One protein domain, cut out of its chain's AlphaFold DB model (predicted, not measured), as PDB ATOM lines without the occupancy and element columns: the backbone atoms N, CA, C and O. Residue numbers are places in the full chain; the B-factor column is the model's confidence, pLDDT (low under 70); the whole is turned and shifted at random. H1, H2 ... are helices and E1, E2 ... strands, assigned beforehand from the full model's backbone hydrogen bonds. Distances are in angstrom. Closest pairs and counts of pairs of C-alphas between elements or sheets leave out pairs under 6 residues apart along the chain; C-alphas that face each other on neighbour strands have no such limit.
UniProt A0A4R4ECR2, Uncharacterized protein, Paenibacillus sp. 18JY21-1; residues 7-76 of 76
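This is residues 7 to 76 of the 76 residues of an uncharacterized protein of Paenibacillus sp. 18JY21-1 (UniProt A0A4R4ECR2). Helices H1 and H2 cover one face of the sheet E1 - E2 - E3, leaving the other bare. The 70 printed residues, mixed in class, include H1, E1, E2, E3 and H2; the strands make a meander, each antiparallel to the one before. The whole is compact, radius of gyration of the C-alphas 11.3 A, spanning 33 by 23 by 21 A.

Find H1, residues 9 to 19, from C-alpha 9 at (153.563, 196.894, 153.291). E1 is residues 25 to 29, E2 39 to 44, E3 47 to 52. H2, residues 63 to 75, runs 18.6 A to C-alpha 75 at (169.769, 185.835, 157.796).

In hairpin E1 and E2 see N 27 and O 41, 2.8 A; in hairpin E2 and E3, N 42 and O 49, 2.8 A. H1, over E1, and H2, over E2 and E3, touch through residues 67 to 71 of H2 alone, closest at C-alphas 11 and 67, 6.0 A. Both helices have every O i to N i+4 pair within hydrogen-bond range.

The printed part has no cut, no long link and no residue under pLDDT 70.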
ATOM      1  N   LEU A   7     152.527 197.819 160.592       97.25
ATOM      2  CA  LEU A   7     152.823 196.990 159.425       97.25
ATOM      3  C   LEU A   7     153.328 197.876 158.277       97.25
ATOM      4  O   LEU A   7     152.641 198.803 157.853       97.25
ATOM      5  N   SER A   8     154.511 197.567 157.756       97.75
ATOM      6  CA  SER A   8     155.060 198.198 156.560       97.75
ATOM      7  C   SER A   8     154.820 197.287 155.363       97.75
ATOM      8  O   SER A   8     155.477 196.253 155.213       97.75
ATOM      9  N   HIS A   9     153.871 197.659 154.502       97.44
ATOM     10  CA  HIS A   9     153.563 196.894 153.291       97.44
ATOM     11  C   HIS A   9     154.768 196.802 152.347       97.44
ATOM     12  O   HIS A   9     155.060 195.720 151.840       97.44
ATOM     13  N   ASP A  10     155.520 197.893 152.191       96.62
ATOM     14  CA  ASP A  10     156.677 197.942 151.294       96.62
ATOM     15  C   ASP A  10     157.842 197.085 151.802       96.62
ATOM     16  O   ASP A  10     158.418 196.311 151.034       96.62
ATOM     17  N   ALA A  11     158.176 197.170 153.098       96.94
ATOM     18  CA  ALA A  11     159.215 196.322 153.684       96.94
ATOM     19  C   ALA A  11     158.802 194.848 153.639       96.94
ATOM     20  O   ALA A  11     159.609 193.985 153.302       96.94
ATOM     21  N   THR A  12     157.527 194.569 153.927       97.81
ATOM     22  CA  THR A  12     156.963 193.221 153.845       97.81
ATOM     23  C   THR A  12     157.097 192.656 152.434       97.81
ATOM     24  O   THR A  12     157.608 191.552 152.282       97.81
ATOM     25  N   SER A  13     156.699 193.405 151.399       97.50
ATOM     26  CA  SER A  13     156.808 192.950 150.006       97.50
ATOM     27  C   SER A  13     158.254 192.646 149.628       97.50
ATOM     28  O   SER A  13     158.547 191.547 149.175       97.50
ATOM     29  N   ARG A  14     159.182 193.569 149.902       96.38
ATOM     30  CA  ARG A  14     160.603 193.389 149.560       96.38
ATOM     31  C   ARG A  14     161.235 192.191 150.267       96.38
ATOM     32  O   ARG A  14     161.992 191.440 149.656       96.38
ATOM     33  N   LEU A  15     160.930 191.995 151.550       95.88
ATOM     34  CA  LEU A  15     161.435 190.848 152.303       95.88
ATOM     35  C   LEU A  15     160.825 189.533 151.804       95.88
ATOM     36  O   LEU A  15     161.535 188.529 151.739       95.88
ATOM     37  N   ARG A  16     159.548 189.522 151.398       96.50
ATOM     38  CA  ARG A  16     158.916 188.361 150.749       96.50
ATOM     39  C   ARG A  16     159.584 188.030 149.423       96.50
ATOM     40  O   ARG A  16     159.937 186.874 149.223       96.50
ATOM     41  N   ASP A  17     159.829 189.027 148.578       95.56
ATOM     42  CA  ASP A  17     160.493 188.839 147.282       95.56
ATOM     43  C   ASP A  17     161.894 188.236 147.452       95.56
ATOM     44  O   ASP A  17     162.313 187.382 146.672       95.56
ATOM     45  N   ARG A  18     162.608 188.637 148.509       93.75
ATOM     46  CA  ARG A  18     163.973 188.175 148.785       93.75
ATOM     47  C   ARG A  18     164.044 186.805 149.460       93.75
ATOM     48  O   ARG A  18     164.975 186.050 149.202       93.75
ATOM     49  N   THR A  19     163.091 186.487 150.335       93.12
ATOM     50  CA  THR A  19     163.083 185.235 151.120       93.12
ATOM     51  C   THR A  19     162.223 184.131 150.506       93.12
ATOM     52  O   THR A  19     162.345 182.973 150.897       93.12
ATOM     53  N   GLY A  20     161.301 184.474 149.603       93.94
ATOM     54  CA  GLY A  20     160.242 183.587 149.115       93.94
ATOM     55  C   GLY A  20     159.160 183.259 150.157       93.94
ATOM     56  O   GLY A  20     158.248 182.483 149.872       93.94
ATOM     57  N   ASN A  21     159.230 183.817 151.373       92.75
ATOM     58  CA  ASN A  21     158.309 183.479 152.454       92.75
ATOM     59  C   ASN A  21     157.077 184.390 152.462       92.75
ATOM     60  O   ASN A  21     157.071 185.433 153.109       92.75
ATOM     61  N   MET A  22     155.996 183.950 151.823       94.00
ATOM     62  CA  MET A  22     154.743 184.714 151.715       94.00
ATOM     63  C   MET A  22     154.030 184.993 153.048       94.00
ATOM     64  O   MET A  22     153.184 185.884 153.102       94.00
ATOM     65  N   ASN A  23     154.380 184.278 154.120       94.19
ATOM     66  CA  ASN A  23     153.821 184.489 155.457       94.19
ATOM     67  C   ASN A  23     154.627 185.501 156.287       94.19
ATOM     68  O   ASN A  23     154.305 185.721 157.453       94.19
ATOM     69  N   LEU A  24     155.689 186.087 155.723       96.31
ATOM     70  CA  LEU A  24     156.492 187.101 156.399       96.31
ATOM     71  C   LEU A  24     155.716 188.414 156.503       96.31
ATOM     72  O   LEU A  24     155.120 188.860 155.526       96.31
ATOM     73  N   GLU A  25     155.754 189.055 157.662       97.88
ATOM     74  CA  GLU A  25     155.234 190.399 157.914       97.88
ATOM     75  C   GLU A  25     156.327 191.235 158.579       97.88
ATOM     76  O   GLU A  25     157.003 190.765 159.495       97.88
ATOM     77  N   CYS A  26     156.511 192.472 158.123       97.75
ATOM     78  CA  CYS A  26     157.486 193.401 158.680       97.75
ATOM     79  C   CYS A  26     156.773 194.620 159.258       97.75
ATOM     80  O   CYS A  26     156.102 195.365 158.541       97.75
ATOM     81  N   TYR A  27     156.931 194.820 160.560       98.00
ATOM     82  CA  TYR A  27     156.413 195.960 161.299       98.00
ATOM     83  C   TYR A  27     157.562 196.901 161.625       98.00
ATOM     84  O   TYR A  27     158.627 196.444 162.026       98.00
ATOM     85  N   ILE A  28     157.354 198.205 161.482       96.88
ATOM     86  CA  ILE A  28     158.378 199.218 161.733       96.88
ATOM     87  C   ILE A  28     157.862 200.210 162.769       96.88
ATOM     88  O   ILE A  28     156.715 200.663 162.714       96.88
ATOM     89  N   TYR A  29     158.731 200.548 163.712       96.06
ATOM     90  CA  TYR A  29     158.580 201.686 164.598       96.06
ATOM     91  C   TYR A  29     159.745 202.650 164.366       96.06
ATOM     92  O   TYR A  29     160.903 202.237 164.423       96.06
ATOM     93  N   ILE A  30     159.425 203.923 164.132       93.00
ATOM     94  CA  ILE A  30     160.401 205.010 164.027       93.00
ATOM     95  C   ILE A  30     160.241 205.911 165.245       93.00
ATOM     96  O   ILE A  30     159.150 206.421 165.512       93.00
ATOM     97  N   ASP A  31     161.330 206.099 165.976       92.88
ATOM     98  CA  ASP A  31     161.401 207.067 167.059       92.88
ATOM     99  C   ASP A  31     161.808 208.431 166.484       92.88
ATOM    100  O   ASP A  31     162.857 208.563 165.857       92.88
ATOM    101  N   ALA A  32     160.955 209.440 166.660       88.44
ATOM    102  CA  ALA A  32     161.169 210.766 166.082       88.44
ATOM    103  C   ALA A  32     162.252 211.583 166.806       88.44
ATOM    104  O   ALA A  32     162.723 212.581 166.265       88.44
ATOM    105  N   GLU A  33     162.620 211.196 168.029       90.56
ATOM    106  CA  GLU A  33     163.609 211.914 168.837       90.56
ATOM    107  C   GLU A  33     164.974 211.231 168.793       90.56
ATOM    108  O   GLU A  33     166.002 211.908 168.826       90.56
ATOM    109  N   LYS A  34     164.986 209.894 168.747       89.44
ATOM    110  CA  LYS A  34     166.197 209.080 168.860       89.44
ATOM    111  C   LYS A  34     166.165 207.898 167.913       89.44
ATOM    112  O   LYS A  34     165.650 206.834 168.256       89.44
ATOM    113  N   GLU A  35     166.752 208.080 166.735       85.38
ATOM    114  CA  GLU A  35     166.776 207.072 165.673       85.38
ATOM    115  C   GLU A  35     167.297 205.710 166.164       85.38
ATOM    116  O   GLU A  35     166.760 204.682 165.756       85.38
ATOM    117  N   GLU A  36     168.236 205.680 167.122       86.50
ATOM    118  CA  GLU A  36     168.777 204.443 167.700       86.50
ATOM    119  C   GLU A  36     167.730 203.566 168.413       86.50
ATOM    120  O   GLU A  36     167.953 202.371 168.610       86.50
ATOM    121  N   TYR A  37     166.582 204.137 168.790       91.69
ATOM    122  CA  TYR A  37     165.453 203.422 169.390       91.69
ATOM    123  C   TYR A  37     164.390 202.997 168.376       91.69
ATOM    124  O   TYR A  37     163.356 202.444 168.772       91.69
ATOM    125  N   SER A  38     164.623 203.245 167.090       94.50
ATOM    126  CA  SER A  38     163.820 202.697 166.004       94.50
ATOM    127  C   SER A  38     164.132 201.215 165.826       94.50
ATOM    128  O   SER A  38     165.252 200.752 166.057       94.50
ATOM    129  N   PHE A  39     163.124 200.444 165.437       96.12
ATOM    130  CA  PHE A  39     163.274 199.006 165.263       96.12
ATOM    131  C   PHE A  39     162.278 198.454 164.248       96.12
ATOM    132  O   PHE A  39     161.204 199.018 164.014       96.12
ATOM    133  N   ALA A  40     162.622 197.294 163.697       97.31
ATOM    134  CA  ALA A  40     161.707 196.449 162.954       97.31
ATOM    135  C   ALA A  40     161.362 195.199 163.762       97.31
ATOM    136  O   ALA A  40     162.187 194.661 164.498       97.31
ATOM    137  N   VAL A  41     160.140 194.712 163.595       97.44
ATOM    138  CA  VAL A  41     159.712 193.389 164.042       97.44
ATOM    139  C   VAL A  41     159.322 192.603 162.807       97.44
ATOM    140  O   VAL A  41     158.359 192.944 162.120       97.44
ATOM    141  N   VAL A  42     160.070 191.545 162.525       96.81
ATOM    142  CA  VAL A  42     159.806 190.636 161.417       96.81
ATOM    143  C   VAL A  42     159.213 189.357 161.980       96.81
ATOM    144  O   VAL A  42     159.825 188.656 162.788       96.81
ATOM    145  N   ARG A  43     157.988 189.057 161.563       96.31
ATOM    146  CA  ARG A  43     157.245 187.868 161.965       96.31
ATOM    147  C   ARG A  43     157.135 186.928 160.777       96.31
ATOM    148  O   ARG A  43     156.781 187.360 159.687       96.31
ATOM    149  N   TYR A  44     157.402 185.646 160.985       91.94
ATOM    150  CA  TYR A  44     157.144 184.612 159.987       91.94
ATOM    151  C   TYR A  44     156.857 183.272 160.655       91.94
ATOM    152  O   TYR A  44     157.615 182.810 161.509       91.94
ATOM    153  N   THR A  45     155.765 182.630 160.231       83.81
ATOM    154  CA  THR A  45     155.286 181.344 160.765       83.81
ATOM    155  C   THR A  45     155.159 181.399 162.297       83.81
ATOM    156  O   THR A  45     154.242 182.039 162.808       83.81
ATOM    157  N   GLU A  46     156.100 180.802 163.031       84.69
ATOM    158  CA  GLU A  46     156.131 180.739 164.502       84.69
ATOM    159  C   GLU A  46     157.282 181.548 165.118       84.69
ATOM    160  O   GLU A  46     157.552 181.451 166.314       84.69
ATOM    161  N   ARG A  47     157.996 182.341 164.314       89.50
ATOM    162  CA  ARG A  47     159.117 183.161 164.774       89.50
ATOM    163  C   ARG A  47     158.779 184.638 164.707       89.50
ATOM    164  O   ARG A  47     158.109 185.111 163.787       89.50
ATOM    165  N   VAL A  48     159.291 185.356 165.696       95.12
ATOM    166  CA  VAL A  48     159.287 186.812 165.764       95.12
ATOM    167  C   VAL A  48     160.717 187.234 166.047       95.12
ATOM    168  O   VAL A  48     161.318 186.764 167.012       95.12
ATOM    169  N   VAL A  49     161.259 188.092 165.194       95.19
ATOM    170  CA  VAL A  49     162.600 188.651 165.335       95.19
ATOM    171  C   VAL A  49     162.467 190.162 165.415       95.19
ATOM    172  O   VAL A  49     161.821 190.773 164.566       95.19
ATOM    173  N   GLN A  50     163.059 190.762 166.441       96.06
ATOM    174  CA  GLN A  50     163.195 192.208 166.537       96.06
ATOM    175  C   GLN A  50     164.600 192.597 166.077       96.06
ATOM    176  O   GLN A  50     165.573 191.985 166.505       96.06
ATOM    177  N   VAL A  51     164.692 193.619 165.231       95.62
ATOM    178  CA  VAL A  51     165.946 194.177 164.722       95.62
ATOM    179  C   VAL A  51     166.013 195.646 165.118       95.62
ATOM    180  O   VAL A  51     165.195 196.449 164.663       95.62
ATOM    181  N   SER A  52     166.967 195.993 165.978       95.31
ATOM    182  CA  SER A  52     167.217 197.376 166.393       95.31
ATOM    183  C   SER A  52     167.986 198.114 165.304       95.31
ATOM    184  O   SER A  52     169.004 197.621 164.818       95.31
ATOM    185  N   PHE A  53     167.547 199.315 164.933       94.56
ATOM    186  CA  PHE A  53     168.211 200.056 163.857       94.56
ATOM    187  C   PHE A  53     169.591 200.563 164.277       94.56
ATOM    188  O   PHE A  53     170.501 200.590 163.458       94.56
ATOM    189  N   GLY A  54     169.786 200.851 165.568       92.00
ATOM    190  CA  GLY A  54     171.097 201.210 166.118       92.00
ATOM    191  C   GLY A  54     172.136 200.077 166.115       92.00
ATOM    192  O   GLY A  54     173.308 200.342 166.365       92.00
ATOM    193  N   GLU A  55     171.737 198.833 165.840       89.56
ATOM    194  CA  GLU A  55     172.633 197.664 165.817       89.56
ATOM    195  C   GLU A  55     173.014 197.233 164.393       89.56
ATOM    196  O   GLU A  55     173.771 196.279 164.218       89.56
ATOM    197  N   MET A  56     172.516 197.929 163.366       92.19
ATOM    198  CA  MET A  56     172.776 197.604 161.966       92.19
ATOM    199  C   MET A  56     173.256 198.822 161.177       92.19
ATOM    200  O   MET A  56     172.930 199.966 161.479       92.19
ATOM    201  N   THR A  57     174.001 198.562 160.107       90.38
ATOM    202  CA  THR A  57     174.458 199.605 159.185       90.38
ATOM    203  C   THR A  57     173.485 199.729 158.017       90.38
ATOM    204  O   THR A  57     173.285 198.769 157.271       90.38
ATOM    205  N   TYR A  58     172.924 200.919 157.820       93.12
ATOM    206  CA  TYR A  58     172.100 201.279 156.665       93.12
ATOM    207  C   TYR A  58     172.267 202.769 156.341       93.12
ATOM    208  O   TYR A  58     172.787 203.532 157.150       93.12
ATOM    209  N   ASP A  59     171.849 203.176 155.144       93.62
ATOM    210  CA  ASP A  59     171.725 204.581 154.756       93.62
ATOM    211  C   ASP A  59     170.344 205.122 155.183       93.62
ATOM    212  O   ASP A  59     169.334 204.685 154.616       93.62
ATOM    213  N   PRO A  60     170.266 206.078 156.133       87.75
ATOM    214  CA  PRO A  60     168.999 206.634 156.620       87.75
ATOM    215  C   PRO A  60     168.167 207.341 155.547       87.75
ATOM    216  O   PRO A  60     166.952 207.467 155.684       87.75
ATOM    217  N   SER A  61     168.795 207.783 154.454       90.62
ATOM    218  CA  SER A  61     168.096 208.407 153.328       90.62
ATOM    219  C   SER A  61     167.490 207.393 152.349       90.62
ATOM    220  O   SER A  61     166.737 207.768 151.448       90.62
ATOM    221  N   SER A  62     167.777 206.098 152.531       94.19
ATOM    222  CA  SER A  62     167.399 205.026 151.616       94.19
ATOM    223  C   SER A  62     166.601 203.933 152.318       94.19
ATOM    224  O   SER A  62     167.135 203.036 152.973       94.19
ATOM    225  N   PHE A  63     165.290 203.926 152.075       93.00
ATOM    226  CA  PHE A  63     164.412 202.861 152.561       93.00
ATOM    227  C   PHE A  63     164.838 201.468 152.066       93.00
ATOM    228  O   PHE A  63     164.710 200.480 152.784       93.00
ATOM    229  N   ALA A  64     165.380 201.371 150.848       95.44
ATOM    230  CA  ALA A  64     165.900 200.105 150.338       95.44
ATOM    231  C   ALA A  64     167.102 199.617 151.162       95.44
ATOM    232  O   ALA A  64     167.142 198.446 151.531       95.44
ATOM    233  N   SER A  65     168.030 200.519 151.508       96.25
ATOM    234  CA  SER A  65     169.176 200.189 152.363       96.25
ATOM    235  C   SER A  65     168.734 199.731 153.752       96.25
ATOM    236  O   SER A  65     169.290 198.766 154.273       96.25
ATOM    237  N   LEU A  66     167.699 200.364 154.314       95.44
ATOM    238  CA  LEU A  66     167.099 199.954 155.580       95.44
ATOM    239  C   LEU A  66     166.579 198.509 155.524       95.44
ATOM    240  O   LEU A  66     166.926 197.683 156.367       95.44
ATOM    241  N   VAL A  67     165.764 198.184 154.515       96.38
ATOM    242  CA  VAL A  67     165.195 196.834 154.359       96.38
ATOM    243  C   VAL A  67     166.286 195.790 154.104       96.38
ATOM    244  O   VAL A  67     166.204 194.677 154.626       96.38
ATOM    245  N   ASP A  68     167.330 196.147 153.358       95.88
ATOM    246  CA  ASP A  68     168.492 195.283 153.148       95.88
ATOM    247  C   ASP A  68     169.257 195.020 154.450       95.88
ATOM    248  O   ASP A  68     169.665 193.885 154.693       95.88
ATOM    249  N   GLY A  69     169.421 196.038 155.299       95.75
ATOM    250  CA  GLY A  69     170.004 195.898 156.635       95.75
ATOM    251  C   GLY A  69     169.201 194.943 157.516       95.75
ATOM    252  O   GLY A  69     169.774 194.026 158.102       95.75
ATOM    253  N   ILE A  70     167.871 195.083 157.524       95.88
ATOM    254  CA  ILE A  70     166.962 194.188 158.260       95.88
ATOM    255  C   ILE A  70     167.106 192.743 157.775       95.88
ATOM    256  O   ILE A  70     167.194 191.830 158.591       95.88
ATOM    257  N   TYR A  71     167.143 192.521 156.457       95.25
ATOM    258  CA  TYR A  71     167.347 191.183 155.903       95.25
ATOM    259  C   TYR A  71     168.663 190.575 156.399       95.25
ATOM    260  O   TYR A  71     168.667 189.455 156.906       95.25
ATOM    261  N   LYS A  72     169.770 191.316 156.291       94.81
ATOM    262  CA  LYS A  72     171.086 190.829 156.721       94.81
ATOM    263  C   LYS A  72     171.098 190.486 158.204       94.81
ATOM    264  O   LYS A  72     171.492 189.388 158.549       94.81
ATOM    265  N   ALA A  73     170.559 191.355 159.057       94.06
ATOM    266  CA  ALA A  73     170.513 191.126 160.502       94.06
ATOM    267  C   ALA A  73     169.751 189.849 160.919       94.06
ATOM    268  O   ALA A  73     169.949 189.349 162.022       94.06
ATOM    269  N   ILE A  74     168.856 189.333 160.069       91.69
ATOM    270  CA  ILE A  74     168.063 188.127 160.353       91.69
ATOM    271  C   ILE A  74     168.709 186.865 159.769       91.69
ATOM    272  O   ILE A  74     168.542 185.780 160.332       91.69
ATOM    273  N   TYR A  75     169.383 186.983 158.623       88.56
ATOM    274  CA  TYR A  75     169.769 185.835 157.796       88.56
ATOM    275  C   TYR A  75     171.282 185.675 157.564       88.56
ATOM    276  O   TYR A  75     171.674 184.628 157.047       88.56
ATOM    277  N   GLU A  76     172.114 186.657 157.924       85.19
ATOM    278  CA  GLU A  76     173.587 186.636 157.815       85.19
ATOM    279  C   GLU A  76     174.242 186.755 159.197       85.19
ATOM    280  O   GLU A  76     175.188 185.975 159.453       85.19
TER     281      GLU A  76